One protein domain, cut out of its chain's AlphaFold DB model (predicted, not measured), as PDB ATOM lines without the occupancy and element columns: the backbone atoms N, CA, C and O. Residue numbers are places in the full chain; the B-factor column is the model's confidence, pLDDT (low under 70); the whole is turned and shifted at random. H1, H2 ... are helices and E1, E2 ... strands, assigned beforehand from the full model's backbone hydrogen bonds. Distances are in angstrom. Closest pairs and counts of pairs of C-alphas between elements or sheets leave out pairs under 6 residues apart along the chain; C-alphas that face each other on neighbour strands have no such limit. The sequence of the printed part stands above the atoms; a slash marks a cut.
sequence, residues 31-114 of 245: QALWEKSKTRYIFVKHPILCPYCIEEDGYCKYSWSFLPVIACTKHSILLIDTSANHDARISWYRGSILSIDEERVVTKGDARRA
ATOM      1  N   GLN A  31      54.814 -50.284 -45.891       34.09
ATOM      2  CA  GLN A  31      55.999 -49.510 -45.518       34.09
ATOM      3  C   GLN A  31      57.139 -49.675 -46.544       34.09
ATOM      4  O   GLN A  31      57.765 -48.693 -46.935       34.09
ATOM      5  N   ALA A  32      57.326 -50.879 -47.098       31.78
ATOM      6  CA  ALA A  32      58.252 -51.117 -48.213       31.78
ATOM      7  C   ALA A  32      57.808 -50.439 -49.533       31.78
ATOM      8  O   ALA A  32      58.640 -50.054 -50.359       31.78
ATOM      9  N   LEU A  33      56.497 -50.249 -49.734       36.94
ATOM     10  CA  LEU A  33      55.940 -49.465 -50.843       36.94
ATOM     11  C   LEU A  33      56.098 -47.946 -50.633       36.94
ATOM     12  O   LEU A  33      56.254 -47.218 -51.618       36.94
ATOM     13  N   TRP A  34      56.126 -47.463 -49.383       38.00
ATOM     14  CA  TRP A  34      56.454 -46.066 -49.062       38.00
ATOM     15  C   TRP A  34      57.890 -45.698 -49.457       38.00
ATOM     16  O   TRP A  34      58.104 -44.619 -50.005       38.00
ATOM     17  N   GLU A  35      58.859 -46.596 -49.264       35.38
ATOM     18  CA  GLU A  35      60.278 -46.314 -49.539       35.38
ATOM     19  C   GLU A  35      60.634 -46.272 -51.037       35.38
ATOM     20  O   GLU A  35      61.564 -45.571 -51.436       35.38
ATOM     21  N   LYS A  36      59.875 -46.957 -51.906       36.38
ATOM     22  CA  LYS A  36      60.156 -47.020 -53.360       36.38
ATOM     23  C   LYS A  36      59.370 -46.017 -54.215       36.38
ATOM     24  O   LYS A  36      59.604 -45.903 -55.420       36.38
ATOM     25  N   SER A  37      58.450 -45.254 -53.628       37.47
ATOM     26  CA  SER A  37      57.566 -44.331 -54.347       37.47
ATOM     27  C   SER A  37      57.987 -42.864 -54.154       37.47
ATOM     28  O   SER A  37      57.771 -42.273 -53.105       37.47
ATOM     29  N   LYS A  38      58.486 -42.208 -55.219       46.00
ATOM     30  CA  LYS A  38      58.702 -40.739 -55.260       46.00
ATOM     31  C   LYS A  38      57.429 -39.893 -55.028       46.00
ATOM     32  O   LYS A  38      57.527 -38.677 -54.907       46.00
ATOM     33  N   THR A  39      56.242 -40.497 -54.956       52.66
ATOM     34  CA  THR A  39      54.995 -39.823 -54.547       52.66
ATOM     35  C   THR A  39      54.924 -39.826 -53.031       52.66
ATOM     36  O   THR A  39      54.415 -40.768 -52.428       52.66
ATOM     37  N   ARG A  40      55.502 -38.796 -52.413       57.09
ATOM     38  CA  ARG A  40      55.822 -38.810 -50.980       57.09
ATOM     39  C   ARG A  40      54.612 -38.840 -50.041       57.09
ATOM     40  O   ARG A  40      54.801 -39.146 -48.875       57.09
ATOM     41  N   TYR A  41      53.391 -38.575 -50.505       68.50
ATOM     42  CA  TYR A  41      52.239 -38.399 -49.613       68.50
ATOM     43  C   TYR A  41      50.932 -38.768 -50.302       68.50
ATOM     44  O   TYR A  41      50.159 -37.874 -50.605       68.50
ATOM     45  N   ILE A  42      50.683 -40.040 -50.620       84.38
ATOM     46  CA  ILE A  42      49.393 -40.428 -51.224       84.38
ATOM     47  C   ILE A  42      48.433 -41.091 -50.239       84.38
ATOM     48  O   ILE A  42      47.228 -41.059 -50.458       84.38
ATOM     49  N   PHE A  43      48.958 -41.644 -49.146       89.38
ATOM     50  CA  PHE A  43      48.170 -42.334 -48.133       89.38
ATOM     51  C   PHE A  43      47.952 -41.462 -46.904       89.38
ATOM     52  O   PHE A  43      48.833 -40.688 -46.525       89.38
ATOM     53  N   VAL A  44      46.787 -41.604 -46.280       89.56
ATOM     54  CA  VAL A  44      46.469 -40.937 -45.016       89.56
ATOM     55  C   VAL A  44      47.280 -41.550 -43.874       89.56
ATOM     56  O   VAL A  44      47.550 -42.751 -43.850       89.56
ATOM     57  N   LYS A  45      47.667 -40.720 -42.901       88.38
ATOM     58  CA  LYS A  45      48.336 -41.190 -41.679       88.38
ATOM     59  C   LYS A  45      47.338 -41.750 -40.665       88.38
ATOM     60  O   LYS A  45      47.630 -42.738 -39.998       88.38
ATOM     61  N   HIS A  46      46.171 -41.121 -40.573       89.19
ATOM     62  CA  HIS A  46      45.090 -41.475 -39.659       89.19
ATOM     63  C   HIS A  46      43.866 -41.924 -40.467       89.19
ATOM     64  O   HIS A  46      43.653 -41.379 -41.553       89.19
ATOM     65  N   PRO A  47      43.077 -42.899 -39.984       91.12
ATOM     66  CA  PRO A  47      41.823 -43.260 -40.624       91.12
ATOM     67  C   PRO A  47      40.892 -42.054 -40.709       91.12
ATOM     68  O   PRO A  47      40.760 -41.290 -39.756       91.12
ATOM     69  N   ILE A  48      40.203 -41.955 -41.836       93.75
ATOM     70  CA  ILE A  48      39.077 -41.052 -42.048       93.75
ATOM     71  C   ILE A  48      37.841 -41.916 -42.307       93.75
ATOM     72  O   ILE A  48      37.943 -42.976 -42.936       93.75
ATOM     73  N   LEU A  49      36.679 -41.507 -41.805       94.00
ATOM     74  CA  LEU A  49      35.479 -42.334 -41.907       94.00
ATOM     75  C   LEU A  49      34.190 -41.555 -42.150       94.00
ATOM     76  O   LEU A  49      34.098 -40.352 -41.927       94.00
ATOM     77  N   CYS A  50      33.175 -42.273 -42.622       95.88
ATOM     78  CA  CYS A  50      31.811 -41.780 -42.737       95.88
ATOM     79  C   CYS A  50      30.907 -42.610 -41.812       95.88
ATOM     80  O   CYS A  50      30.758 -43.809 -42.063       95.88
ATOM     81  N   PRO A  51      30.282 -42.011 -40.780       94.00
ATOM     82  CA  PRO A  51      29.441 -42.750 -39.838       94.00
ATOM     83  C   PRO A  51      28.215 -43.375 -40.513       94.00
ATOM     84  O   PRO A  51      27.810 -44.467 -40.138       94.00
ATOM     85  N   TYR A  52      27.666 -42.732 -41.551       95.88
ATOM     86  CA  TYR A  52      26.536 -43.274 -42.310       95.88
ATOM     87  C   TYR A  52      26.920 -44.532 -43.103       95.88
ATOM     88  O   TYR A  52      26.231 -45.537 -43.012       95.88
ATOM     89  N   CYS A  53      28.044 -44.522 -43.830       95.75
ATOM     90  CA  CYS A  53      28.514 -45.718 -44.543       95.75
ATOM     91  C   CYS A  53      28.831 -46.874 -43.592       95.75
ATOM     92  O   CYS A  53      28.576 -48.018 -43.937       95.75
ATOM     93  N   ILE A  54      29.396 -46.600 -42.416       93.06
ATOM     94  CA  ILE A  54      29.714 -47.675 -41.468       93.06
ATOM     95  C   ILE A  54      28.440 -48.295 -40.897       93.06
ATOM     96  O   ILE A  54      28.383 -49.506 -40.747       93.06
ATOM     97  N   GLU A  55      27.421 -47.494 -40.600       92.69
ATOM     98  CA  GLU A  55      26.138 -48.020 -40.130       92.69
ATOM     99  C   GLU A  55      25.389 -48.793 -41.230       92.69
ATOM    100  O   GLU A  55      24.814 -49.838 -40.951       92.69
ATOM    101  N   GLU A  56      25.419 -48.308 -42.476       94.88
ATOM    102  CA  GLU A  56      24.737 -48.946 -43.611       94.88
ATOM    103  C   GLU A  56      25.444 -50.214 -44.102       94.88
ATOM    104  O   GLU A  56      24.800 -51.227 -44.362       94.88
ATOM    105  N   ASP A  57      26.764 -50.137 -44.273       91.50
ATOM    106  CA  ASP A  57      27.549 -51.134 -44.998       91.50
ATOM    107  C   ASP A  57      28.441 -51.968 -44.046       91.50
ATOM    108  O   ASP A  57      28.898 -53.047 -44.412       91.50
ATOM    109  N   GLY A  58      28.704 -51.498 -42.819       88.00
ATOM    110  CA  GLY A  58      29.519 -52.204 -41.820       88.00
ATOM    111  C   GLY A  58      31.038 -52.113 -42.022       88.00
ATOM    112  O   GLY A  58      31.792 -52.703 -41.248       88.00
ATOM    113  N   TYR A  59      31.521 -51.387 -43.037       86.00
ATOM    114  CA  TYR A  59      32.951 -51.303 -43.365       86.00
ATOM    115  C   TYR A  59      33.402 -49.911 -43.842       86.00
ATOM    116  O   TYR A  59      32.607 -49.068 -44.258       86.00
ATOM    117  N   CYS A  60      34.721 -49.674 -43.808       88.62
ATOM    118  CA  CYS A  60      35.356 -48.492 -44.402       88.62
ATOM    119  C   CYS A  60      35.774 -48.751 -45.851       88.62
ATOM    120  O   CYS A  60      36.349 -49.796 -46.160       88.62
ATOM    121  N   LYS A  61      35.573 -47.774 -46.741       92.06
ATOM    122  CA  LYS A  61      36.021 -47.902 -48.134       92.06
ATOM    123  C   LYS A  61      37.544 -47.818 -48.227       92.06
ATOM    124  O   LYS A  61      38.157 -46.929 -47.646       92.06
ATOM    125  N   TYR A  62      38.148 -48.673 -49.052       91.00
ATOM    126  CA  TYR A  62      39.593 -48.634 -49.314       91.00
ATOM    127  C   TYR A  62      40.062 -47.283 -49.881       91.00
ATOM    128  O   TYR A  62      41.150 -46.819 -49.532       91.00
ATOM    129  N   SER A  63      39.230 -46.612 -50.692       94.88
ATOM    130  CA  SER A  63      39.535 -45.294 -51.269       94.88
ATOM    131  C   SER A  63      39.827 -44.223 -50.215       94.88
ATOM    132  O   SER A  63      40.581 -43.297 -50.492       94.88
ATOM    133  N   TRP A  64      39.312 -44.372 -48.995       95.06
ATOM    134  CA  TRP A  64      39.555 -43.453 -47.878       95.06
ATOM    135  C   TRP A  64      40.972 -43.550 -47.307       95.06
ATOM    136  O   TRP A  64      41.391 -42.702 -46.530       95.06
ATOM    137  N   SER A  65      41.749 -44.553 -47.718       92.94
ATOM    138  CA  SER A  65      43.174 -44.619 -47.389       92.94
ATOM    139  C   SER A  65      44.000 -43.581 -48.155       92.94
ATOM    140  O   SER A  65      45.177 -43.414 -47.847       92.94
ATOM    141  N   PHE A  66      43.430 -42.900 -49.156       94.19
ATOM    142  CA  PHE A  66      44.141 -41.959 -50.017       94.19
ATOM    143  C   PHE A  66      43.851 -40.510 -49.622       94.19
ATOM    144  O   PHE A  66      42.698 -40.094 -49.587       94.19
ATOM    145  N   LEU A  67      44.910 -39.718 -49.424       94.88
ATOM    146  CA  LEU A  67      44.837 -38.293 -49.076       94.88
ATOM    147  C   LEU A  67      43.892 -37.445 -49.943       94.88
ATOM    148  O   LEU A  67      43.229 -36.583 -49.379       94.88
ATOM    149  N   PRO A  68      43.789 -37.632 -51.274       95.50
ATOM    150  CA  PRO A  68      42.848 -36.838 -52.061       95.50
ATOM    151  C   PRO A  68      41.363 -37.189 -51.860       95.50
ATOM    152  O   PRO A  68      40.501 -36.441 -52.325       95.50
ATOM    153  N   VAL A  69      41.032 -38.316 -51.225       97.50
ATOM    154  CA  VAL A  69      39.641 -38.728 -50.984       97.50
ATOM    155  C   VAL A  69      39.228 -38.249 -49.597       97.50
ATOM    156  O   VAL A  69      39.319 -38.974 -48.618       97.50
ATOM    157  N   ILE A  70      38.782 -36.998 -49.529       97.38
ATOM    158  CA  ILE A  70      38.523 -36.262 -48.278       97.38
ATOM    159  C   ILE A  70      37.035 -36.197 -47.898       97.38
ATOM    160  O   ILE A  70      36.683 -35.778 -46.797       97.38
ATOM    161  N   ALA A  71      36.126 -36.605 -48.781       98.25
ATOM    162  CA  ALA A  71      34.689 -36.578 -48.533       98.25
ATOM    163  C   ALA A  71      33.999 -37.868 -48.973       98.25
ATOM    164  O   ALA A  71      34.371 -38.501 -49.962       98.25
ATOM    165  N   CYS A  72      32.937 -38.231 -48.255       98.06
ATOM    166  CA  CYS A  72      32.062 -39.317 -48.655       98.06
ATOM    167  C   CYS A  72      31.173 -38.848 -49.808       98.06
ATOM    168  O   CYS A  72      30.282 -38.017 -49.631       98.06
ATOM    169  N   THR A  73      31.377 -39.419 -50.990       97.12
ATOM    170  CA  THR A  73      30.615 -39.080 -52.198       97.12
ATOM    171  C   THR A  73      29.187 -39.639 -52.195       97.12
ATOM    172  O   THR A  73      28.333 -39.070 -52.874       97.12
ATOM    173  N   LYS A  74      28.918 -40.687 -51.395       97.00
ATOM    174  CA  LYS A  74      27.584 -41.282 -51.159       97.00
ATOM    175  C   LYS A  74      26.723 -40.362 -50.285       97.00
ATOM    176  O   LYS A  74      25.637 -39.969 -50.686       97.00
ATOM    177  N   HIS A  75      27.245 -39.951 -49.126       97.81
ATOM    178  CA  HIS A  75      26.494 -39.171 -48.125       97.81
ATOM    179  C   HIS A  75      26.729 -37.660 -48.183       97.81
ATOM    180  O   HIS A  75      26.079 -36.905 -47.468       97.81
ATOM    181  N   SER A  76      27.628 -37.196 -49.052       98.19
ATOM    182  CA  SER A  76      27.949 -35.775 -49.240       98.19
ATOM    183  C   SER A  76      28.431 -35.063 -47.966       98.19
ATOM    184  O   SER A  76      28.118 -33.892 -47.731       98.19
ATOM    185  N   ILE A  77      29.212 -35.767 -47.146       97.88
ATOM    186  CA  ILE A  77      29.828 -35.236 -45.923       97.88
ATOM    187  C   ILE A  77      31.349 -35.257 -46.022       97.88
ATOM    188  O   ILE A  77      31.917 -36.065 -46.760       97.88
ATOM    189  N   LEU A  78      32.010 -34.386 -45.266       97.31
ATOM    190  CA  LEU A  78      33.444 -34.489 -45.043       97.31
ATOM    191  C   LEU A  78      33.723 -35.759 -44.228       97.31
ATOM    192  O   LEU A  78      32.984 -36.063 -43.290       97.31
ATOM    193  N   LEU A  79      34.756 -36.515 -44.605       96.81
ATOM    194  CA  LEU A  79      35.170 -37.671 -43.813       96.81
ATOM    195  C   LEU A  79      35.764 -37.195 -42.481       96.81
ATOM    196  O   LEU A  79      36.368 -36.127 -42.397       96.81
ATOM    197  N   ILE A  80      35.551 -37.979 -41.435       93.94
ATOM    198  CA  ILE A  80      35.848 -37.600 -40.057       93.94
ATOM    199  C   ILE A  80      37.128 -38.306 -39.619       93.94
ATOM    200  O   ILE A  80      37.206 -39.529 -39.727       93.94
ATOM    201  N   ASP A  81      38.110 -37.545 -39.136       91.19
ATOM    202  CA  ASP A  81      39.349 -38.043 -38.519       91.19
ATOM    203  C   ASP A  81      39.582 -37.550 -37.087       91.19
ATOM    204  O   ASP A  81      40.524 -38.008 -36.436       91.19
ATOM    205  N   THR A  82      38.740 -36.645 -36.590       86.50
ATOM    206  CA  THR A  82      38.743 -36.131 -35.215       86.50
ATOM    207  C   THR A  82      37.344 -36.184 -34.612       86.50
ATOM    208  O   THR A  82      36.344 -36.253 -35.325       86.50
ATOM    209  N   SER A  83      37.256 -36.131 -33.283       73.56
ATOM    210  CA  SER A  83      35.975 -35.917 -32.594       73.56
ATOM    211  C   SER A  83      35.584 -34.435 -32.615       73.56
ATOM    212  O   SER A  83      36.466 -33.579 -32.612       73.56
ATOM    213  N   ALA A  84      34.292 -34.097 -32.554       65.12
ATOM    214  CA  ALA A  84      33.867 -32.693 -32.505       65.12
ATOM    215  C   ALA A  84      34.357 -31.919 -31.259       65.12
ATOM    216  O   ALA A  84      34.467 -30.696 -31.317       65.12
ATOM    217  N   ASN A  85      34.668 -32.618 -30.161       60.91
ATOM    218  CA  ASN A  85      34.982 -32.012 -28.861       60.91
ATOM    219  C   ASN A  85      36.468 -32.104 -28.468       60.91
ATOM    220  O   ASN A  85      36.857 -31.564 -27.433       60.91
ATOM    221  N   HIS A  86      37.299 -32.783 -29.266       62.81
ATOM    222  CA  HIS A  86      38.717 -33.007 -28.973       62.81
ATOM    223  C   HIS A  86      39.550 -33.119 -30.254       62.81
ATOM    224  O   HIS A  86      39.143 -33.794 -31.200       62.81
ATOM    225  N   ASP A  87      40.782 -32.605 -30.211       70.31
ATOM    226  CA  ASP A  87      41.792 -32.729 -31.279       70.31
ATOM    227  C   ASP A  87      42.392 -34.146 -31.412       70.31
ATOM    228  O   ASP A  87      43.344 -34.372 -32.166       70.31
ATOM    229  N   ALA A  88      41.850 -35.127 -30.682       82.19
ATOM    230  CA  ALA A  88      42.280 -36.515 -30.762       82.19
ATOM    231  C   ALA A  88      41.948 -37.108 -32.141       82.19
ATOM    232  O   ALA A  88      40.807 -37.055 -32.607       82.19
ATOM    233  N   ARG A  89      42.967 -37.686 -32.783       87.94
ATOM    234  CA  ARG A  89      42.851 -38.360 -34.079       87.94
ATOM    235  C   ARG A  89      42.424 -39.808 -33.921       87.94
ATOM    236  O   ARG A  89      42.890 -40.496 -33.016       87.94
ATOM    237  N   ILE A  90      41.642 -40.298 -34.880       88.81
ATOM    238  CA  ILE A  90      41.326 -41.724 -34.973       88.81
ATOM    239  C   ILE A  90      42.631 -42.524 -35.145       88.81
ATOM    240  O   ILE A  90      43.538 -42.151 -35.900       88.81
ATOM    241  N   SER A  91      42.732 -43.637 -34.421       85.19
ATOM    242  CA  SER A  91      43.854 -44.574 -34.501       85.19
ATOM    243  C   SER A  91      43.530 -45.755 -35.420       85.19
ATOM    244  O   SER A  91      42.403 -46.252 -35.460       85.19
ATOM    245  N   TRP A  92      44.534 -46.270 -36.134       81.50
ATOM    246  CA  TRP A  92      44.416 -47.566 -36.815       81.50
ATOM    247  C   TRP A  92      44.244 -48.725 -35.823       81.50
ATOM    248  O   TRP A  92      43.562 -49.694 -36.141       81.50
ATOM    249  N   TYR A  93      44.805 -48.596 -34.619       82.38
ATOM    250  CA  TYR A  93      44.676 -49.557 -33.524       82.38
ATOM    251  C   TYR A  93      43.531 -49.131 -32.605       82.38
ATOM    252  O   TYR A  93      43.719 -48.271 -31.745       82.38
ATOM    253  N   ARG A  94      42.340 -49.695 -32.820       81.94
ATOM    254  CA  ARG A  94      41.116 -49.359 -32.079       81.94
ATOM    255  C   ARG A  94      40.203 -50.574 -31.925       81.94
ATOM    256  O   ARG A  94      40.237 -51.473 -32.761       81.94
ATOM    257  N   GLY A  95      39.391 -50.587 -30.866       80.12
ATOM    258  CA  GLY A  95      38.488 -51.703 -30.548       80.12
ATOM    259  C   GLY A  95      37.260 -51.816 -31.461       80.12
ATOM    260  O   GLY A  95      36.683 -52.892 -31.575       80.12
ATOM    261  N   SER A  96      36.872 -50.730 -32.136       83.69
ATOM    262  CA  SER A  96      35.763 -50.687 -33.097       83.69
ATOM    263  C   SER A  96      36.055 -49.694 -34.221       83.69
ATOM    264  O   SER A  96      36.826 -48.754 -34.041       83.69
ATOM    265  N   ILE A  97      35.419 -49.869 -35.386       81.69
ATOM    266  CA  ILE A  97      35.609 -49.010 -36.565       81.69
ATOM    267  C   ILE A  97      35.304 -47.543 -36.242       81.69
ATOM    268  O   ILE A  97      36.036 -46.674 -36.716       81.69
ATOM    269  N   LEU A  98      34.272 -47.287 -35.431       83.62
ATOM    270  CA  LEU A  98      33.841 -45.943 -35.036       83.62
ATOM    271  C   LEU A  98      34.612 -45.386 -33.835       83.62
ATOM    272  O   LEU A  98      34.482 -44.199 -33.558       83.62
ATOM    273  N   SER A  99      35.391 -46.198 -33.118       83.06
ATOM    274  CA  SER A  99      36.101 -45.736 -31.923       83.06
ATOM    275  C   SER A  99      37.174 -44.709 -32.270       83.06
ATOM    276  O   SER A  99      37.986 -44.911 -33.172       83.06
ATOM    277  N   ILE A 100      37.201 -43.622 -31.513       79.69
ATOM    278  CA  ILE A 100      38.279 -42.631 -31.558       79.69
ATOM    279  C   ILE A 100      39.328 -43.012 -30.511       79.69
ATOM    280  O   ILE A 100      40.516 -43.083 -30.819       79.69
ATOM    281  N   ASP A 101      38.853 -43.352 -29.312       77.12
ATOM    282  CA  ASP A 101      39.599 -43.899 -28.180       77.12
ATOM    283  C   ASP A 101      38.727 -44.938 -27.435       77.12
ATOM    284  O   ASP A 101      37.742 -45.431 -27.994       77.12
ATOM    285  N   GLU A 102      39.113 -45.329 -26.216       73.81
ATOM    286  CA  GLU A 102      38.408 -46.351 -25.423       73.81
ATOM    287  C   GLU A 102      36.986 -45.939 -25.003       73.81
ATOM    288  O   GLU A 102      36.139 -46.809 -24.807       73.81
ATOM    289  N   GLU A 103      36.696 -44.639 -24.907       78.62
ATOM    290  CA  GLU A 103      35.432 -44.124 -24.365       78.62
ATOM    291  C   GLU A 103      34.567 -43.431 -25.426       78.62
ATOM    292  O   GLU A 103      33.383 -43.168 -25.199       78.62
ATOM    293  N   ARG A 104      35.139 -43.116 -26.592       81.31
ATOM    294  CA  ARG A 104      34.506 -42.250 -27.591       81.31
ATOM    295  C   ARG A 104      34.326 -42.931 -28.932       81.31
ATOM    296  O   ARG A 104      35.207 -43.628 -29.437       81.31
ATOM    297  N   VAL A 105      33.199 -42.624 -29.564       85.94
ATOM    298  CA  VAL A 105      32.841 -43.103 -30.898       85.94
ATOM    299  C   VAL A 105      32.441 -41.940 -31.794       85.94
ATOM    300  O   VAL A 105      31.818 -40.984 -31.339       85.94
ATOM    301  N   VAL A 106      32.783 -42.030 -33.076       86.50
ATOM    302  CA  VAL A 106      32.262 -41.122 -34.095       86.50
ATOM    303  C   VAL A 106      30.778 -41.400 -34.287       86.50
ATOM    304  O   VAL A 106      30.363 -42.543 -34.495       86.50
ATOM    305  N   THR A 107      29.980 -40.342 -34.272       88.69
ATOM    306  CA  THR A 107      28.535 -40.400 -34.465       88.69
ATOM    307  C   THR A 107      28.123 -39.637 -35.718       88.69
ATOM    308  O   THR A 107      28.883 -38.867 -36.304       88.69
ATOM    309  N   LYS A 108      26.864 -39.799 -36.131       90.31
ATOM    310  CA  LYS A 108      26.275 -38.971 -37.194       90.31
ATOM    311  C   LYS A 108      26.237 -37.480 -36.836       90.31
ATOM    312  O   LYS A 108      26.237 -36.660 -37.745       90.31
ATOM    313  N   GLY A 109      26.215 -37.130 -35.546       87.44
ATOM    314  CA  GLY A 109      26.222 -35.736 -35.087       87.44
ATOM    315  C   GLY A 109      27.527 -35.001 -35.403       87.44
ATOM    316  O   GLY A 109      27.516 -33.787 -35.576       87.44
ATOM    317  N   ASP A 110      28.630 -35.736 -35.565       87.94
ATOM    318  CA  ASP A 110      29.936 -35.186 -35.942       87.94
ATOM    319  C   ASP A 110      30.028 -34.854 -37.447       87.94
ATOM    320  O   ASP A 110      30.974 -34.205 -37.906       87.94
ATOM    321  N   ALA A 111      29.054 -35.301 -38.248       91.75
ATOM    322  CA  ALA A 111      29.095 -35.177 -39.696       91.75
ATOM    323  C   ALA A 111      28.873 -33.734 -40.168       91.75
ATOM    324  O   ALA A 111      27.852 -33.100 -39.901       91.75
ATOM    325  N   ARG A 112      29.812 -33.242 -40.980       94.06
ATOM    326  CA  ARG A 112      29.733 -31.925 -41.620       94.06
ATOM    327  C   ARG A 112      29.471 -32.083 -43.107       94.06
ATOM    328  O   ARG A 112      30.147 -32.862 -43.777       94.06
ATOM    329  N   ARG A 113      28.517 -31.326 -43.651       96.94
ATOM    330  CA  ARG A 113      28.242 -31.334 -45.095       96.94
ATOM    331  C   ARG A 113      29.482 -30.881 -45.869       96.94
ATOM    332  O   ARG A 113      30.053 -29.832 -45.582       96.94
ATOM    333  N   ALA A 114      29.883 -31.672 -46.861       97.12
ATOM    334  CA  ALA A 114      30.995 -31.322 -47.731       97.12
ATOM    335  C   ALA A 114      30.564 -30.272 -48.758       97.12
ATOM    336  O   ALA A 114      29.452 -30.305 -49.292       97.12
TER     337      ALA A 114
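Overview. This is residues 31 to 114 of the 245 residues of an uncharacterized protein of Thalassocella blandensis (UniProt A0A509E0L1). This model has little regular structure: a body of loops with two short helices, H2 and H3, and one short strand, E1, and an arm at the H1 end from which residues 35 to 40 stick out. The printed part has 84 residues, in the order H1 H2 H3 E1, mostly helix by class, with only 21 residues in named elements. It is compact, with a radius of gyration of the C-alphas of 13.3 A, and spans 40 by 28 by 23 A.

Arrangement. Start at H2, residues 51 to 57, where each O i to N i+4 pair is within hydrogen-bond range. A tight link leads to H3, residues 62 to 65, too short for such a pair; the two helices are apart. H1, residues 31 to 36, with 1 of 2 pairs within range, is apart from both. E1, residues 86 to 89, pairs with no named strand. Look also at residues 71 to 72, paired antiparallel with residues 77 to 78.

Along the chain. Find C-alpha 51 at (29.441, -42.750, -39.838); H2 runs 10.0 A to C-alpha 57. H1 begins at (55.999, -49.510, -45.518), and E1 ends at (42.851, -38.360, -34.079).

Size, cuts and confidence. The C-alphas farthest apart, Lys 36 and Gly 109, are 40.2 A apart. The printed part has no cut; the links H1 to H2 and H3 to E1 are long. Confidence is under 70 at residues 31 to 41 and 84 to 86.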